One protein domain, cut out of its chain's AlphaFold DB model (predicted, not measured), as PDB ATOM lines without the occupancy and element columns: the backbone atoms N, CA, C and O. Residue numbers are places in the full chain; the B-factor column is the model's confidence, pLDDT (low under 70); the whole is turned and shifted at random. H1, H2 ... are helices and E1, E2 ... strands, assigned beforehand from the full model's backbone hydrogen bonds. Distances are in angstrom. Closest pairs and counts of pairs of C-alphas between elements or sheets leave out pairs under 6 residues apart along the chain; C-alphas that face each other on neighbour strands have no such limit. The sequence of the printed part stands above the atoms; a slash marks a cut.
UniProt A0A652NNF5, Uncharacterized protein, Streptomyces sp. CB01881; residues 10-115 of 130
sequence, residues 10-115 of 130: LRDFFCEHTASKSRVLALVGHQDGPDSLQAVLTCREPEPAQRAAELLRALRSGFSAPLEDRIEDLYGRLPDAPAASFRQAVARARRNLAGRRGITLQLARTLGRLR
ATOM      1  N   LEU A  10      -6.075  14.839 -35.340       90.50
ATOM      2  CA  LEU A  10      -6.953  14.533 -34.216       90.50
ATOM      3  C   LEU A  10      -6.831  13.048 -33.859       90.50
ATOM      4  O   LEU A  10      -7.207  12.158 -34.633       90.50
ATOM      5  N   ARG A  11      -6.264  12.792 -32.681       90.06
ATOM      6  CA  ARG A  11      -6.027  11.459 -32.140       90.06
ATOM      7  C   ARG A  11      -7.172  11.002 -31.274       90.06
ATOM      8  O   ARG A  11      -7.628   9.905 -31.521       90.06
ATOM      9  N   ASP A  12      -7.674  11.799 -30.346       93.50
ATOM     10  CA  ASP A  12      -8.800  11.403 -29.492       93.50
ATOM     11  C   ASP A  12      -9.554  12.624 -28.961       93.50
ATOM     12  O   ASP A  12      -9.131  13.759 -29.186       93.50
ATOM     13  N   PHE A  13     -10.661  12.390 -28.263       94.94
ATOM     14  CA  PHE A  13     -11.440  13.421 -27.591       94.94
ATOM     15  C   PHE A  13     -11.746  13.006 -26.159       94.94
ATOM     16  O   PHE A  13     -12.109  11.861 -25.903       94.94
ATOM     17  N   PHE A  14     -11.666  13.945 -25.229       94.56
ATOM     18  CA  PHE A  14     -11.944  13.753 -23.811       94.56
ATOM     19  C   PHE A  14     -12.971  14.768 -23.351       94.56
ATOM     20  O   PHE A  14     -12.967  15.902 -23.823       94.56
ATOM     21  N   CYS A  15     -13.837  14.357 -22.435       94.75
ATOM     22  CA  CYS A  15     -14.748  15.263 -21.764       94.75
ATOM     23  C   CYS A  15     -14.246  15.471 -20.335       94.75
ATOM     24  O   CYS A  15     -14.021  14.504 -19.611       94.75
ATOM     25  N   GLU A  16     -14.027  16.726 -19.961       95.25
ATOM     26  CA  GLU A  16     -13.680  17.146 -18.609       95.25
ATOM     27  C   GLU A  16     -14.867  17.911 -18.025       95.25
ATOM     28  O   GLU A  16     -15.370  18.860 -18.635       95.25
ATOM     29  N   HIS A  17     -15.287  17.517 -16.827       93.12
ATOM     30  CA  HIS A  17     -16.348  18.185 -16.088       93.12
ATOM     31  C   HIS A  17     -15.776  18.846 -14.842       93.12
ATOM     32  O   HIS A  17     -15.028  18.244 -14.075       93.12
ATOM     33  N   THR A  18     -16.173  20.091 -14.629       91.06
ATOM     34  CA  THR A  18     -15.913  20.844 -13.404       91.06
ATOM     35  C   THR A  18     -17.237  21.391 -12.884       91.06
ATOM     36  O   THR A  18     -18.211  21.469 -13.630       91.06
ATOM     37  N   ALA A  19     -17.268  21.845 -11.631       87.38
ATOM     38  CA  ALA A  19     -18.479  22.404 -11.028       87.38
ATOM     39  C   ALA A  19     -19.065  23.613 -11.794       87.38
ATOM     40  O   ALA A  19     -20.250  23.897 -11.663       87.38
ATOM     41  N   SER A  20     -18.259  24.331 -12.588       88.94
ATOM     42  CA  SER A  20     -18.681  25.549 -13.301       88.94
ATOM     43  C   SER A  20     -18.801  25.401 -14.822       88.94
ATOM     44  O   SER A  20     -19.376  26.275 -15.475       88.94
ATOM     45  N   LYS A  21     -18.234  24.342 -15.412       92.50
ATOM     46  CA  LYS A  21     -18.218  24.122 -16.867       92.50
ATOM     47  C   LYS A  21     -17.834  22.699 -17.236       92.50
ATOM     48  O   LYS A  21     -17.093  22.029 -16.516       92.50
ATOM     49  N   SER A  22     -18.241  22.323 -18.438       94.94
ATOM     50  CA  SER A  22     -17.838  21.108 -19.128       94.94
ATOM     51  C   SER A  22     -17.070  21.454 -20.403       94.94
ATOM     52  O   SER A  22     -17.393  22.412 -21.113       94.94
ATOM     53  N   ARG A  23     -16.003  20.709 -20.677       95.50
ATOM     54  CA  ARG A  23     -15.079  20.966 -21.782       95.50
ATOM     55  C   ARG A  23     -14.827  19.695 -22.564       95.50
ATOM     56  O   ARG A  23     -14.563  18.654 -21.976       95.50
ATOM     57  N   VAL A  24     -14.819  19.811 -23.887       96.12
ATOM     58  CA  VAL A  24     -14.289  18.757 -24.751       96.12
ATOM     59  C   VAL A  24     -12.885  19.147 -25.172       96.12
ATOM     60  O   VAL A  24     -12.671  20.213 -25.754       96.12
ATOM     61  N   LEU A  25     -11.931  18.277 -24.873       96.56
ATOM     62  CA  LEU A  25     -10.530  18.393 -25.242       96.56
ATOM     63  C   LEU A  25     -10.246  17.428 -26.389       96.56
ATOM     64  O   LEU A  25     -10.618  16.263 -26.323       96.56
ATOM     65  N   ALA A  26      -9.570  17.889 -27.428       95.75
ATOM     66  CA  ALA A  26      -9.030  17.048 -28.478       95.75
ATOM     67  C   ALA A  26      -7.551  16.774 -28.210       95.75
ATOM     68  O   ALA A  26      -6.769  17.709 -28.039       95.75
ATOM     69  N   LEU A  27      -7.158  15.503 -28.236       94.94
ATOM     70  CA  LEU A  27      -5.759  15.115 -28.344       94.94
ATOM     71  C   LEU A  27      -5.316  15.298 -29.786       94.94
ATOM     72  O   LEU A  27      -5.860  14.683 -30.706       94.94
ATOM     73  N   VAL A  28      -4.329  16.154 -29.978       93.19
ATOM     74  CA  VAL A  28      -3.789  16.522 -31.275       93.19
ATOM     75  C   VAL A  28      -2.360  16.011 -31.350       93.19
ATOM     76  O   VAL A  28      -1.518  16.451 -30.573       93.19
ATOM     77  N   GLY A  29      -2.096  15.111 -32.291       90.56
ATOM     78  CA  GLY A  29      -0.741  14.684 -32.609       90.56
ATOM     79  C   GLY A  29      -0.128  15.539 -33.704       90.56
ATOM     80  O   GLY A  29      -0.773  15.811 -34.720       90.56
ATOM     81  N   HIS A  30       1.124  15.930 -33.510       87.12
ATOM     82  CA  HIS A  30       1.921  16.671 -34.486       87.12
ATOM     83  C   HIS A  30       2.976  15.732 -35.077       87.12
ATOM     84  O   HIS A  30       3.399  14.796 -34.407       87.12
ATOM     85  N   GLN A  31       3.363  15.924 -36.343       79.44
ATOM     86  CA  GLN A  31       4.335  15.020 -36.983       79.44
ATOM     87  C   GLN A  31       5.721  15.109 -36.331       79.44
ATOM     88  O   GLN A  31       6.351  14.082 -36.115       79.44
ATOM     89  N   ASP A  32       6.126  16.320 -35.942       79.12
ATOM     90  CA  ASP A  32       7.470  16.614 -35.430       79.12
ATOM     91  C   ASP A  32       7.440  17.196 -34.006       79.12
ATOM     92  O   ASP A  32       8.347  17.916 -33.594       79.12
ATOM     93  N   GLY A  33       6.363  16.952 -33.253       83.00
ATOM     94  CA  GLY A  33       6.163  17.573 -31.944       83.00
ATOM     95  C   GLY A  33       5.380  16.701 -30.967       83.00
ATOM     96  O   GLY A  33       4.753  15.722 -31.379       83.00
ATOM     97  N   PRO A  34       5.408  17.051 -29.668       88.88
ATOM     98  CA  PRO A  34       4.672  16.316 -28.652       88.88
ATOM     99  C   PRO A  34       3.168  16.422 -28.897       88.88
ATOM    100  O   PRO A  34       2.678  17.430 -29.410       88.88
ATOM    101  N   ASP A  35       2.427  15.399 -28.480       90.62
ATOM    102  CA  ASP A  35       0.971  15.465 -28.482       90.62
ATOM    103  C   ASP A  35       0.496  16.612 -27.570       90.62
ATOM    104  O   ASP A  35       1.032  16.842 -26.485       90.62
ATOM    105  N   SER A  36      -0.529  17.338 -28.012       92.00
ATOM    106  CA  SER A  36      -1.095  18.479 -27.286       92.00
ATOM    107  C   SER A  36      -2.593  18.301 -27.068       92.00
ATOM    108  O   SER A  36      -3.289  17.813 -27.961       92.00
ATOM    109  N   LEU A  37      -3.105  18.750 -25.923       93.50
ATOM    110  CA  LEU A  37      -4.542  18.834 -25.669       93.50
ATOM    111  C   LEU A  37      -5.065  20.221 -26.054       93.50
ATOM    112  O   LEU A  37      -4.548  21.237 -25.597       93.50
ATOM    113  N   GLN A  38      -6.114  20.262 -26.871       93.31
ATOM    114  CA  GLN A  38      -6.758  21.498 -27.311       93.31
ATOM    115  C   GLN A  38      -8.239  21.491 -26.935       93.31
ATOM    116  O   GLN A  38      -8.957  20.562 -27.291       93.31
ATOM    117  N   ALA A  39      -8.731  22.541 -26.279       93.56
ATOM    118  CA  ALA A  39     -10.167  22.693 -26.055       93.56
ATOM    119  C   ALA A  39     -10.891  22.955 -27.386       93.56
ATOM    120  O   ALA A  39     -10.558  23.895 -28.105       93.56
ATOM    121  N   VAL A  40     -11.875  22.115 -27.703       93.81
ATOM    122  CA  VAL A  40     -12.676  22.190 -28.939       93.81
ATOM    123  C   VAL A  40     -14.147  22.504 -28.680       93.81
ATOM    124  O   VAL A  40     -14.871  22.881 -29.596       93.81
ATOM    125  N   LEU A  41     -14.585  22.386 -27.427       93.12
ATOM    126  CA  LEU A  41     -15.892  22.829 -26.961       93.12
ATOM    127  C   LEU A  41     -15.783  23.225 -25.490       93.12
ATOM    128  O   LEU A  41     -15.092  22.570 -24.710       93.12
ATOM    129  N   THR A  42     -16.473  24.288 -25.095       93.94
ATOM    130  CA  THR A  42     -16.712  24.624 -23.690       93.94
ATOM    131  C   THR A  42     -18.168  25.036 -23.552       93.94
ATOM    132  O   THR A  42     -18.611  25.947 -24.243       93.94
ATOM    133  N   CYS A  43     -18.904  24.379 -22.667       91.62
ATOM    134  CA  CYS A  43     -20.285  24.713 -22.336       91.62
ATOM    135  C   CYS A  43     -20.508  24.554 -20.827       91.62
ATOM    136  O   CYS A  43     -19.637  24.076 -20.101       91.62
ATOM    137  N   ARG A  44     -21.649  25.024 -20.319       90.94
ATOM    138  CA  ARG A  44     -21.982  24.890 -18.890       90.94
ATOM    139  C   ARG A  44     -22.544  23.511 -18.572       90.94
ATOM    140  O   ARG A  44     -22.223  22.938 -17.539       90.94
ATOM    141  N   GLU A  45     -23.337  22.976 -19.489       89.38
ATOM    142  CA  GLU A  45     -24.070  21.735 -19.289       89.38
ATOM    143  C   GLU A  45     -23.198  20.503 -19.594       89.38
ATOM    144  O   GLU A  45     -22.509  20.472 -20.620       89.38
ATOM    145  N   PRO A  46     -23.218  19.477 -18.727       91.19
ATOM    146  CA  PRO A  46     -22.416  18.270 -18.911       91.19
ATOM    147  C   PRO A  46     -22.929  17.368 -20.036       91.19
ATOM    148  O   PRO A  46     -22.117  16.813 -20.774       91.19
ATOM    149  N   GLU A  47     -24.249  17.252 -20.216       93.12
ATOM    150  CA  GLU A  47     -24.833  16.363 -21.230       93.12
ATOM    151  C   GLU A  47     -24.426  16.761 -22.667       93.12
ATOM    152  O   GLU A  47     -23.904  15.902 -23.387       93.12
ATOM    153  N   PRO A  48     -24.528  18.040 -23.099       91.31
ATOM    154  CA  PRO A  48     -24.081  18.439 -24.435       91.31
ATOM    155  C   PRO A  48     -22.578  18.237 -24.659       91.31
ATOM    156  O   PRO A  48     -22.169  17.883 -25.766       91.31
ATOM    157  N   ALA A  49     -21.746  18.429 -23.627       93.69
ATOM    158  CA  ALA A  49     -20.302  18.207 -23.724       93.69
ATOM    159  C   ALA A  49     -19.968  16.725 -23.942       93.69
ATOM    160  O   ALA A  49     -19.186  16.384 -24.831       93.69
ATOM    161  N   GLN A  50     -20.596  15.845 -23.162       93.94
ATOM    162  CA  GLN A  50     -20.396  14.405 -23.270       93.94
ATOM    163  C   GLN A  50     -20.862  13.895 -24.640       93.94
ATOM    164  O   GLN A  50     -20.107  13.215 -25.341       93.94
ATOM    165  N   ARG A  51     -22.059  14.310 -25.078       93.94
ATOM    166  CA  ARG A  51     -22.593  13.956 -26.400       93.94
ATOM    167  C   ARG A  51     -21.691  14.468 -27.529       93.94
ATOM    168  O   ARG A  51     -21.414  13.724 -28.467       93.94
ATOM    169  N   ALA A  52     -21.163  15.688 -27.427       94.25
ATOM    170  CA  ALA A  52     -20.200  16.215 -28.397       94.25
ATOM    171  C   ALA A  52     -18.933  15.350 -28.492       94.25
ATOM    172  O   ALA A  52     -18.475  15.048 -29.597       94.25
ATOM    173  N   ALA A  53     -18.367  14.933 -27.355       94.56
ATOM    174  CA  ALA A  53     -17.178  14.084 -27.329       94.56
ATOM    175  C   ALA A  53     -17.436  12.720 -27.994       94.56
ATOM    176  O   ALA A  53     -16.621  12.260 -28.794       94.56
ATOM    177  N   GLU A  54     -18.582  12.095 -27.720       93.56
ATOM    178  CA  GLU A  54     -18.983  10.822 -28.330       93.56
ATOM    179  C   GLU A  54     -19.147  10.933 -29.847       93.56
ATOM    180  O   GLU A  54     -18.598  10.110 -30.587       93.56
ATOM    181  N   LEU A  55     -19.821  11.983 -30.327       93.88
ATOM    182  CA  LEU A  55     -19.991  12.233 -31.760       93.88
ATOM    183  C   LEU A  55     -18.645  12.459 -32.458       93.88
ATOM    184  O   LEU A  55     -18.408  11.912 -33.534       93.88
ATOM    185  N   LEU A  56     -17.726  13.205 -31.837       93.50
ATOM    186  CA  LEU A  56     -16.387  13.437 -32.384       93.50
ATOM    187  C   LEU A  56     -15.544  12.152 -32.429       93.50
ATOM    188  O   LEU A  56     -14.824  11.919 -33.407       93.50
ATOM    189  N   ARG A  57     -15.655  11.279 -31.419       92.75
ATOM    190  CA  ARG A  57     -15.005   9.956 -31.423       92.75
ATOM    191  C   ARG A  57     -15.580   9.043 -32.504       92.75
ATOM    192  O   ARG A  57     -14.797   8.392 -33.199       92.75
ATOM    193  N   ALA A  58     -16.902   9.022 -32.672       91.31
ATOM    194  CA  ALA A  58     -17.579   8.252 -33.718       91.31
ATOM    195  C   ALA A  58     -17.200   8.746 -35.125       91.31
ATOM    196  O   ALA A  58     -16.889   7.954 -36.015       91.31
ATOM    197  N   LEU A  59     -17.116  10.065 -35.307       90.00
ATOM    198  CA  LEU A  59     -16.652  10.671 -36.551       90.00
ATOM    199  C   LEU A  59     -15.203  10.273 -36.863       90.00
ATOM    200  O   LEU A  59     -14.875   9.927 -37.998       90.00
ATOM    201  N   ARG A  60     -14.325  10.275 -35.850       88.06
ATOM    202  CA  ARG A  60     -12.922   9.848 -35.981       88.06
ATOM    203  C   ARG A  60     -12.799   8.373 -36.369       88.06
ATOM    204  O   ARG A  60     -11.922   8.044 -37.169       88.06
ATOM    205  N   SER A  61     -13.620   7.488 -35.797       86.00
ATOM    206  CA  SER A  61     -13.600   6.053 -36.121       86.00
ATOM    207  C   SER A  61     -14.170   5.745 -37.510       86.00
ATOM    208  O   SER A  61     -14.008   4.632 -38.002       86.00
ATOM    209  N   GLY A  62     -14.773   6.734 -38.175       79.31
ATOM    210  CA  GLY A  62     -15.356   6.576 -39.502       79.31
ATOM    211  C   GLY A  62     -16.726   5.903 -39.481       79.31
ATOM    212  O   GLY A  62     -17.167   5.425 -40.528       79.31
ATOM    213  N   PHE A  63     -17.386   5.870 -38.319       77.69
ATOM    214  CA  PHE A  63     -18.771   5.431 -38.198       77.69
ATOM    215  C   PHE A  63     -19.685   6.468 -38.865       77.69
ATOM    216  O   PHE A  63     -19.537   7.662 -38.624       77.69
ATOM    217  N   SER A  64     -20.589   6.023 -39.742       64.12
ATOM    218  CA  SER A  64     -21.325   6.906 -40.669       64.12
ATOM    219  C   SER A  64     -22.855   6.871 -40.515       64.12
ATOM    220  O   SER A  64     -23.544   7.598 -41.221       64.12
ATOM    221  N   ALA A  65     -23.408   6.057 -39.613       62.59
ATOM    222  CA  ALA A  65     -24.860   5.947 -39.419       62.59
ATOM    223  C   ALA A  65     -25.376   6.868 -38.296       62.59
ATOM    224  O   ALA A  65     -24.657   7.093 -37.319       62.59
ATOM    225  N   PRO A  66     -26.648   7.301 -38.373       74.62
ATOM    226  CA  PRO A  66     -27.002   8.672 -38.759       74.62
ATOM    227  C   PRO A  66     -26.281   9.693 -37.864       74.62
ATOM    228  O   PRO A  66     -26.824  10.213 -36.885       74.62
ATOM    229  N   LEU A  67     -24.995   9.903 -38.145       86.12
ATOM    230  CA  LEU A  67     -24.135  10.729 -37.305       86.12
ATOM    231  C   LEU A  67     -24.414  12.210 -37.566       86.12
ATOM    232  O   LEU A  67     -24.434  13.006 -36.633       86.12
ATOM    233  N   GLU A  68     -24.675  12.548 -38.825       85.94
ATOM    234  CA  GLU A  68     -25.069  13.872 -39.291       85.94
ATOM    235  C   GLU A  68     -26.302  14.396 -38.547       85.94
ATOM    236  O   GLU A  68     -26.209  15.463 -37.950       85.94
ATOM    237  N   ASP A  69     -27.392  13.630 -38.466       87.88
ATOM    238  CA  ASP A  69     -28.619  14.077 -37.783       87.88
ATOM    239  C   ASP A  69     -28.372  14.382 -36.300       87.88
ATOM    240  O   ASP A  69     -28.887  15.353 -35.750       87.88
ATOM    241  N   ARG A  70     -27.526  13.579 -35.641       90.69
ATOM    242  CA  ARG A  70     -27.155  13.789 -34.234       90.69
ATOM    243  C   ARG A  70     -26.234  14.994 -34.042       90.69
ATOM    244  O   ARG A  70     -26.283  15.635 -32.995       90.69
ATOM    245  N   ILE A  71     -25.370  15.277 -35.018       91.31
ATOM    246  CA  ILE A  71     -24.516  16.469 -35.024       91.31
ATOM    247  C   ILE A  71     -25.377  17.726 -35.207       91.31
ATOM    248  O   ILE A  71     -25.181  18.690 -34.470       91.31
ATOM    249  N   GLU A  72     -26.340  17.700 -36.131       90.81
ATOM    250  CA  GLU A  72     -27.259  18.817 -36.374       90.81
ATOM    251  C   GLU A  72     -28.193  19.070 -35.179       90.81
ATOM    252  O   GLU A  72     -28.322  20.214 -34.741       90.81
ATOM    253  N   ASP A  73     -28.751  18.018 -34.564       92.19
ATOM    254  CA  ASP A  73     -29.514  18.127 -33.306       92.19
ATOM    255  C   ASP A  73     -28.680  18.801 -32.205       92.19
ATOM    256  O   ASP A  73     -29.163  19.685 -31.497       92.19
ATOM    257  N   LEU A  74     -27.395  18.449 -32.089       92.06
ATOM    258  CA  LEU A  74     -26.523  19.064 -31.094       92.06
ATOM    259  C   LEU A  74     -26.183  20.527 -31.419       92.06
ATOM    260  O   LEU A  74     -26.062  21.327 -30.492       92.06
ATOM    261  N   TYR A  75     -26.073  20.913 -32.696       92.69
ATOM    262  CA  TYR A  75     -25.918  22.327 -33.060       92.69
ATOM    263  C   TYR A  75     -27.115  23.168 -32.625       92.69
ATOM    264  O   TYR A  75     -26.906  24.284 -32.160       92.69
ATOM    265  N   GLY A  76     -28.335  22.634 -32.729       89.56
ATOM    266  CA  GLY A  76     -29.551  23.330 -32.300       89.56
ATOM    267  C   GLY A  76     -29.663  23.525 -30.783       89.56
ATOM    268  O   GLY A  76     -30.391  24.405 -30.333       89.56
ATOM    269  N   ARG A  77     -28.941  22.725 -29.989       90.06
ATOM    270  CA  ARG A  77     -28.967  22.773 -28.514       90.06
ATOM    271  C   ARG A  77     -27.845  23.608 -27.906       90.06
ATOM    272  O   ARG A  77     -27.928  23.998 -26.745       90.06
ATOM    273  N   LEU A  78     -26.763  23.832 -28.648       90.25
ATOM    274  CA  LEU A  78     -25.604  24.566 -28.153       90.25
ATOM    275  C   LEU A  78     -25.792  26.080 -28.346       90.25
ATOM    276  O   LEU A  78     -26.258  26.505 -29.399       90.25
ATOM    277  N   PRO A  79     -25.338  26.918 -27.395       89.19
ATOM    278  CA  PRO A  79     -25.228  28.356 -27.631       89.19
ATOM    279  C   PRO A  79     -24.275  28.657 -28.800       89.19
ATOM    280  O   PRO A  79     -23.367  27.869 -29.079       89.19
ATOM    281  N   ASP A  80     -24.411  29.823 -29.437       88.44
ATOM    282  CA  ASP A  80     -23.721  30.151 -30.697       88.44
ATOM    283  C   ASP A  80     -22.197  29.958 -30.667       88.44
ATOM    284  O   ASP A  80     -21.619  29.342 -31.567       88.44
ATOM    285  N   ALA A  81     -21.524  30.455 -29.624       89.69
ATOM    286  CA  ALA A  81     -20.070  30.343 -29.504       89.69
ATOM    287  C   ALA A  81     -19.592  28.876 -29.320       89.69
ATOM    288  O   ALA A  81     -18.710  28.429 -30.068       89.69
ATOM    289  N   PRO A  82     -20.174  28.084 -28.396       89.44
ATOM    290  CA  PRO A  82     -19.977  26.634 -28.337       89.44
ATOM    291  C   PRO A  82     -20.298  25.907 -29.652       89.44
ATOM    292  O   PRO A  82     -19.500  25.080 -30.097       89.44
ATOM    293  N   ALA A  83     -21.408  26.243 -30.316       90.81
ATOM    294  CA  ALA A  83     -21.814  25.629 -31.579       90.81
ATOM    295  C   ALA A  83     -20.794  25.893 -32.699       90.81
ATOM    296  O   ALA A  83     -20.423  24.979 -33.435       90.81
ATOM    297  N   ALA A  84     -20.273  27.119 -32.805       91.12
ATOM    298  CA  ALA A  84     -19.223  27.464 -33.764       91.12
ATOM    299  C   ALA A  84     -17.927  26.671 -33.521       91.12
ATOM    300  O   ALA A  84     -17.336  26.147 -34.468       91.12
ATOM    301  N   SER A  85     -17.520  26.530 -32.258       91.88
ATOM    302  CA  SER A  85     -16.339  25.739 -31.878       91.88
ATOM    303  C   SER A  85     -16.526  24.258 -32.229       91.88
ATOM    304  O   SER A  85     -15.654  23.637 -32.844       91.88
ATOM    305  N   PHE A  86     -17.713  23.714 -31.948       93.31
ATOM    306  CA  PHE A  86     -18.069  22.345 -32.305       93.31
ATOM    307  C   PHE A  86     -18.070  22.126 -33.828       93.31
ATOM    308  O   PHE A  86     -17.474  21.159 -34.304       93.31
ATOM    309  N   ARG A  87     -18.619  23.066 -34.617       93.94
ATOM    310  CA  ARG A  87     -18.569  23.031 -36.094       93.94
ATOM    311  C   ARG A  87     -17.140  22.941 -36.622       93.94
ATOM    312  O   ARG A  87     -16.847  22.131 -37.506       93.94
ATOM    313  N   GLN A  88     -16.228  23.736 -36.064       91.75
ATOM    314  CA  GLN A  88     -14.813  23.694 -36.440       91.75
ATOM    315  C   GLN A  88     -14.172  22.341 -36.102       91.75
ATOM    316  O   GLN A  88     -13.415  21.794 -36.912       91.75
ATOM    317  N   ALA A  89     -14.505  21.771 -34.940       92.44
ATOM    318  CA  ALA A  89     -14.027  20.457 -34.521       92.44
ATOM    319  C   ALA A  89     -14.500  19.344 -35.470       92.44
ATOM    320  O   ALA A  89     -13.682  18.549 -35.942       92.44
ATOM    321  N   VAL A  90     -15.788  19.340 -35.828       92.88
ATOM    322  CA  VAL A  90     -16.388  18.398 -36.787       92.88
ATOM    323  C   VAL A  90     -15.723  18.519 -38.160       92.88
ATOM    324  O   VAL A  90     -15.283  17.518 -38.733       92.88
ATOM    325  N   ALA A  91     -15.556  19.738 -38.681       91.06
ATOM    326  CA  ALA A  91     -14.890  19.968 -39.962       91.06
ATOM    327  C   ALA A  91     -13.430  19.479 -39.956       91.06
ATOM    328  O   ALA A  91     -12.945  18.893 -40.931       91.06
ATOM    329  N   ARG A  92     -12.705  19.682 -38.849       90.06
ATOM    330  CA  ARG A  92     -11.335  19.180 -38.695       90.06
ATOM    331  C   ARG A  92     -11.295  17.650 -38.645       90.06
ATOM    332  O   ARG A  92     -10.455  17.059 -39.327       90.06
ATOM    333  N   ALA A  93     -12.201  17.013 -37.907       89.00
ATOM    334  CA  ALA A  93     -12.302  15.556 -37.823       89.00
ATOM    335  C   ALA A  93     -12.629  14.922 -39.186       89.00
ATOM    336  O   ALA A  93     -11.974  13.957 -39.582       89.00
ATOM    337  N   ARG A  94     -13.535  15.525 -39.970       89.75
ATOM    338  CA  ARG A  94     -13.837  15.099 -41.350       89.75
ATOM    339  C   ARG A  94     -12.613  15.158 -42.265       89.75
ATOM    340  O   ARG A  94     -12.315  14.182 -42.950       89.75
ATOM    341  N   ARG A  95     -11.850  16.260 -42.232       87.00
ATOM    342  CA  ARG A  95     -10.591  16.380 -43.000       87.00
ATOM    343  C   ARG A  95      -9.567  15.311 -42.608       87.00
ATOM    344  O   ARG A  95      -8.911  14.741 -43.475       87.00
ATOM    345  N   ASN A  96      -9.468  15.004 -41.315       85.94
ATOM    346  CA  ASN A  96      -8.577  13.964 -40.797       85.94
ATOM    347  C   ASN A  96      -8.979  12.566 -41.289       85.94
ATOM    348  O   ASN A  96      -8.124  11.801 -41.735       85.94
ATOM    349  N   LEU A  97     -10.275  12.247 -41.253       83.75
ATOM    350  CA  LEU A  97     -10.807  10.986 -41.766       83.75
ATOM    351  C   LEU A  97     -10.573  10.843 -43.278       83.75
ATOM    352  O   LEU A  97     -10.125   9.789 -43.731       83.75
ATOM    353  N   ALA A  98     -10.833  11.901 -44.051       82.19
ATOM    354  CA  ALA A  98     -10.599  11.916 -45.494       82.19
ATOM    355  C   ALA A  98      -9.116  11.682 -45.834       82.19
ATOM    356  O   ALA A  98      -8.807  10.843 -46.681       82.19
ATOM    357  N   GLY A  99      -8.201  12.344 -45.112       81.50
ATOM    358  CA  GLY A  99      -6.759  12.129 -45.249       81.50
ATOM    359  C   GLY A  99      -6.345  10.681 -44.968       81.50
ATOM    360  O   GLY A  99      -5.634  10.078 -45.772       81.50
ATOM    361  N   ARG A 100      -6.855  10.074 -43.884       79.62
ATOM    362  CA  ARG A 100      -6.590   8.660 -43.553       79.62
ATOM    363  C   ARG A 100      -7.074   7.712 -44.649       79.62
ATOM    364  O   ARG A 100      -6.323   6.839 -45.072       79.62
ATOM    365  N   ARG A 101      -8.300   7.903 -45.152       79.31
ATOM    366  CA  ARG A 101      -8.855   7.084 -46.246       79.31
ATOM    367  C   ARG A 101      -8.029   7.206 -47.529       79.31
ATOM    368  O   ARG A 101      -7.781   6.194 -48.180       79.31
ATOM    369  N   GLY A 102      -7.569   8.412 -47.868       74.56
ATOM    370  CA  GLY A 102      -6.690   8.645 -49.017       74.56
ATOM    371  C   GLY A 102      -5.375   7.867 -48.923       74.56
ATOM    372  O   GLY A 102      -5.003   7.176 -49.872       74.56
ATOM    373  N   ILE A 103      -4.724   7.900 -47.754       75.31
ATOM    374  CA  ILE A 103      -3.485   7.152 -47.488       75.31
ATOM    375  C   ILE A 103      -3.716   5.642 -47.626       75.31
ATOM    376  O   ILE A 103      -2.974   4.977 -48.348       75.31
ATOM    377  N   THR A 104      -4.773   5.099 -47.012       76.56
ATOM    378  CA  THR A 104      -5.099   3.664 -47.100       76.56
ATOM    379  C   THR A 104      -5.336   3.217 -48.546       76.56
ATOM    380  O   THR A 104      -4.814   2.187 -48.972       76.56
ATOM    381  N   LEU A 105      -6.074   4.009 -49.334       76.62
ATOM    382  CA  LEU A 105      -6.321   3.714 -50.749       76.62
ATOM    383  C   LEU A 105      -5.033   3.761 -51.580       76.62
ATOM    384  O   LEU A 105      -4.830   2.918 -52.458       76.62
ATOM    385  N   GLN A 106      -4.149   4.722 -51.312       76.75
ATOM    386  CA  GLN A 106      -2.866   4.829 -52.004       76.75
ATOM    387  C   GLN A 106      -1.947   3.642 -51.686       76.75
ATOM    388  O   GLN A 106      -1.369   3.061 -52.606       76.75
ATOM    389  N   LEU A 107      -1.868   3.225 -50.418       80.00
ATOM    390  CA  LEU A 107      -1.129   2.033 -49.991       80.00
ATOM    391  C   LEU A 107      -1.659   0.762 -50.659       80.00
ATOM    392  O   LEU A 107      -0.877   0.014 -51.243       80.00
ATOM    393  N   ALA A 108      -2.977   0.551 -50.660       83.06
ATOM    394  CA  ALA A 108      -3.595  -0.607 -51.305       83.06
ATOM    395  C   ALA A 108      -3.263  -0.682 -52.807       83.06
ATOM    396  O   ALA A 108      -2.921  -1.748 -53.326       83.06
ATOM    397  N   ARG A 109      -3.288   0.458 -53.511       84.06
ATOM    398  CA  ARG A 109      -2.899   0.540 -54.931       84.06
ATOM    399  C   ARG A 109      -1.418   0.233 -55.147       84.06
ATOM    400  O   ARG A 109      -1.074  -0.449 -56.111       84.06
ATOM    401  N   THR A 110      -0.539   0.738 -54.286       86.62
ATOM    402  CA  THR A 110       0.908   0.495 -54.382       86.62
ATOM    403  C   THR A 110       1.243  -0.968 -54.120       86.62
ATOM    404  O   THR A 110       1.923  -1.579 -54.941       86.62
ATOM    405  N   LEU A 111       0.686  -1.573 -53.069       86.62
ATOM    406  CA  LEU A 111       0.847  -3.004 -52.792       86.62
ATOM    407  C   LEU A 111       0.295  -3.866 -53.939       86.62
ATOM    408  O   LEU A 111       0.941  -4.820 -54.365       86.62
ATOM    409  N   GLY A 112      -0.852  -3.489 -54.514       86.81
ATOM    410  CA  GLY A 112      -1.412  -4.158 -55.692       86.81
ATOM    411  C   GLY A 112      -0.525  -4.077 -56.942       86.81
ATOM    412  O   GLY A 112      -0.552  -4.996 -57.760       86.81
ATOM    413  N   ARG A 113       0.270  -3.009 -57.104       84.31
ATOM    414  CA  ARG A 113       1.266  -2.885 -58.185       84.31
ATOM    415  C   ARG A 113       2.506  -3.732 -57.915       84.31
ATOM    416  O   ARG A 113       2.927  -4.456 -58.813       84.31
ATOM    417  N   LEU A 114       3.034  -3.696 -56.691       83.06
ATOM    418  CA  LEU A 114       4.190  -4.505 -56.288       83.06
ATOM    419  C   LEU A 114       3.906  -6.006 -56.452       83.06
ATOM    420  O   LEU A 114       4.681  -6.710 -57.091       83.06
ATOM    421  N   ARG A 115       2.726  -6.473 -56.020       79.44
ATOM    422  CA  ARG A 115       2.309  -7.873 -56.194       79.44
ATOM    423  C   ARG A 115       2.214  -8.291 -57.669       79.44
ATOM    424  O   ARG A 115       2.542  -9.423 -58.005       79.44
TER     425      ARG A 115
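AT A GLANCE: This is residues 10 to 115 of the 130 residues of an uncharacterized protein of Streptomyces sp. CB01881 (UniProt A0A652NNF5). A small, strongly twisted three-stranded sheet has H1 covering one face and the other face bare, while H3 passes beside H1 and H2 packs on H1 away from the sheet. Residues 102 to 115 of H3 stick out as a long arm. The 106 printed residues hold E1, E2, E3, H1, H2 and H3 in chain order; the sheet, E1 - E2 - E3, is antiparallel and the class is mixed, helices and strands. The whole is only just loose, close to compact, with a radius of gyration of the C-alphas of 16.0 A and spans of 58 by 33 by 17 A.

HOW THE PARTS SIT: E1, residues 10 to 18, E2, residues 21 to 29, and E3, residues 36 to 43, form a meander, each strand the antiparallel neighbour of the one before. N 14 and O 25 are 2.8 A apart across hairpin E1 and E2; N 26 and O 38 are 2.7 A apart across hairpin E2 and E3. H1, residues 46 to 61, lies over E1 and E2, height 8.4 A, making two layers, helix on sheet. H3, residues 80 to 115, is on the same face, over none of the strands, but only just: 2 of its C-alphas fall on E1. Its residues 86 to 97 touch H1, closest C-alphas Arg 60 and Ala 93, 6.0 A, at a shallow tilt of 17 degrees. H2, residues 67 to 77, touches H1, closest C-alphas Leu 55 and Ile 71, 7.0 A. The three helices form an up and down bundle, each running against the one before. Every O i to N i+4 pair in H1, H2 and H3 is within hydrogen-bond range.

IN THESE COORDINATES: E1 begins at C-alpha 10, (-6.953, 14.533, -34.216). E2 measures 25.3 A, H1 22.9 A and H3 52.7 A, ending at C-alpha 115, (2.309, -7.873, -56.194).

THE WHOLE: The C-alphas farthest apart, Ser 20 and Arg 115, are 58.3 A apart. The printed part has no cut and no long link. Residues 64 to 65 are under pLDDT 70.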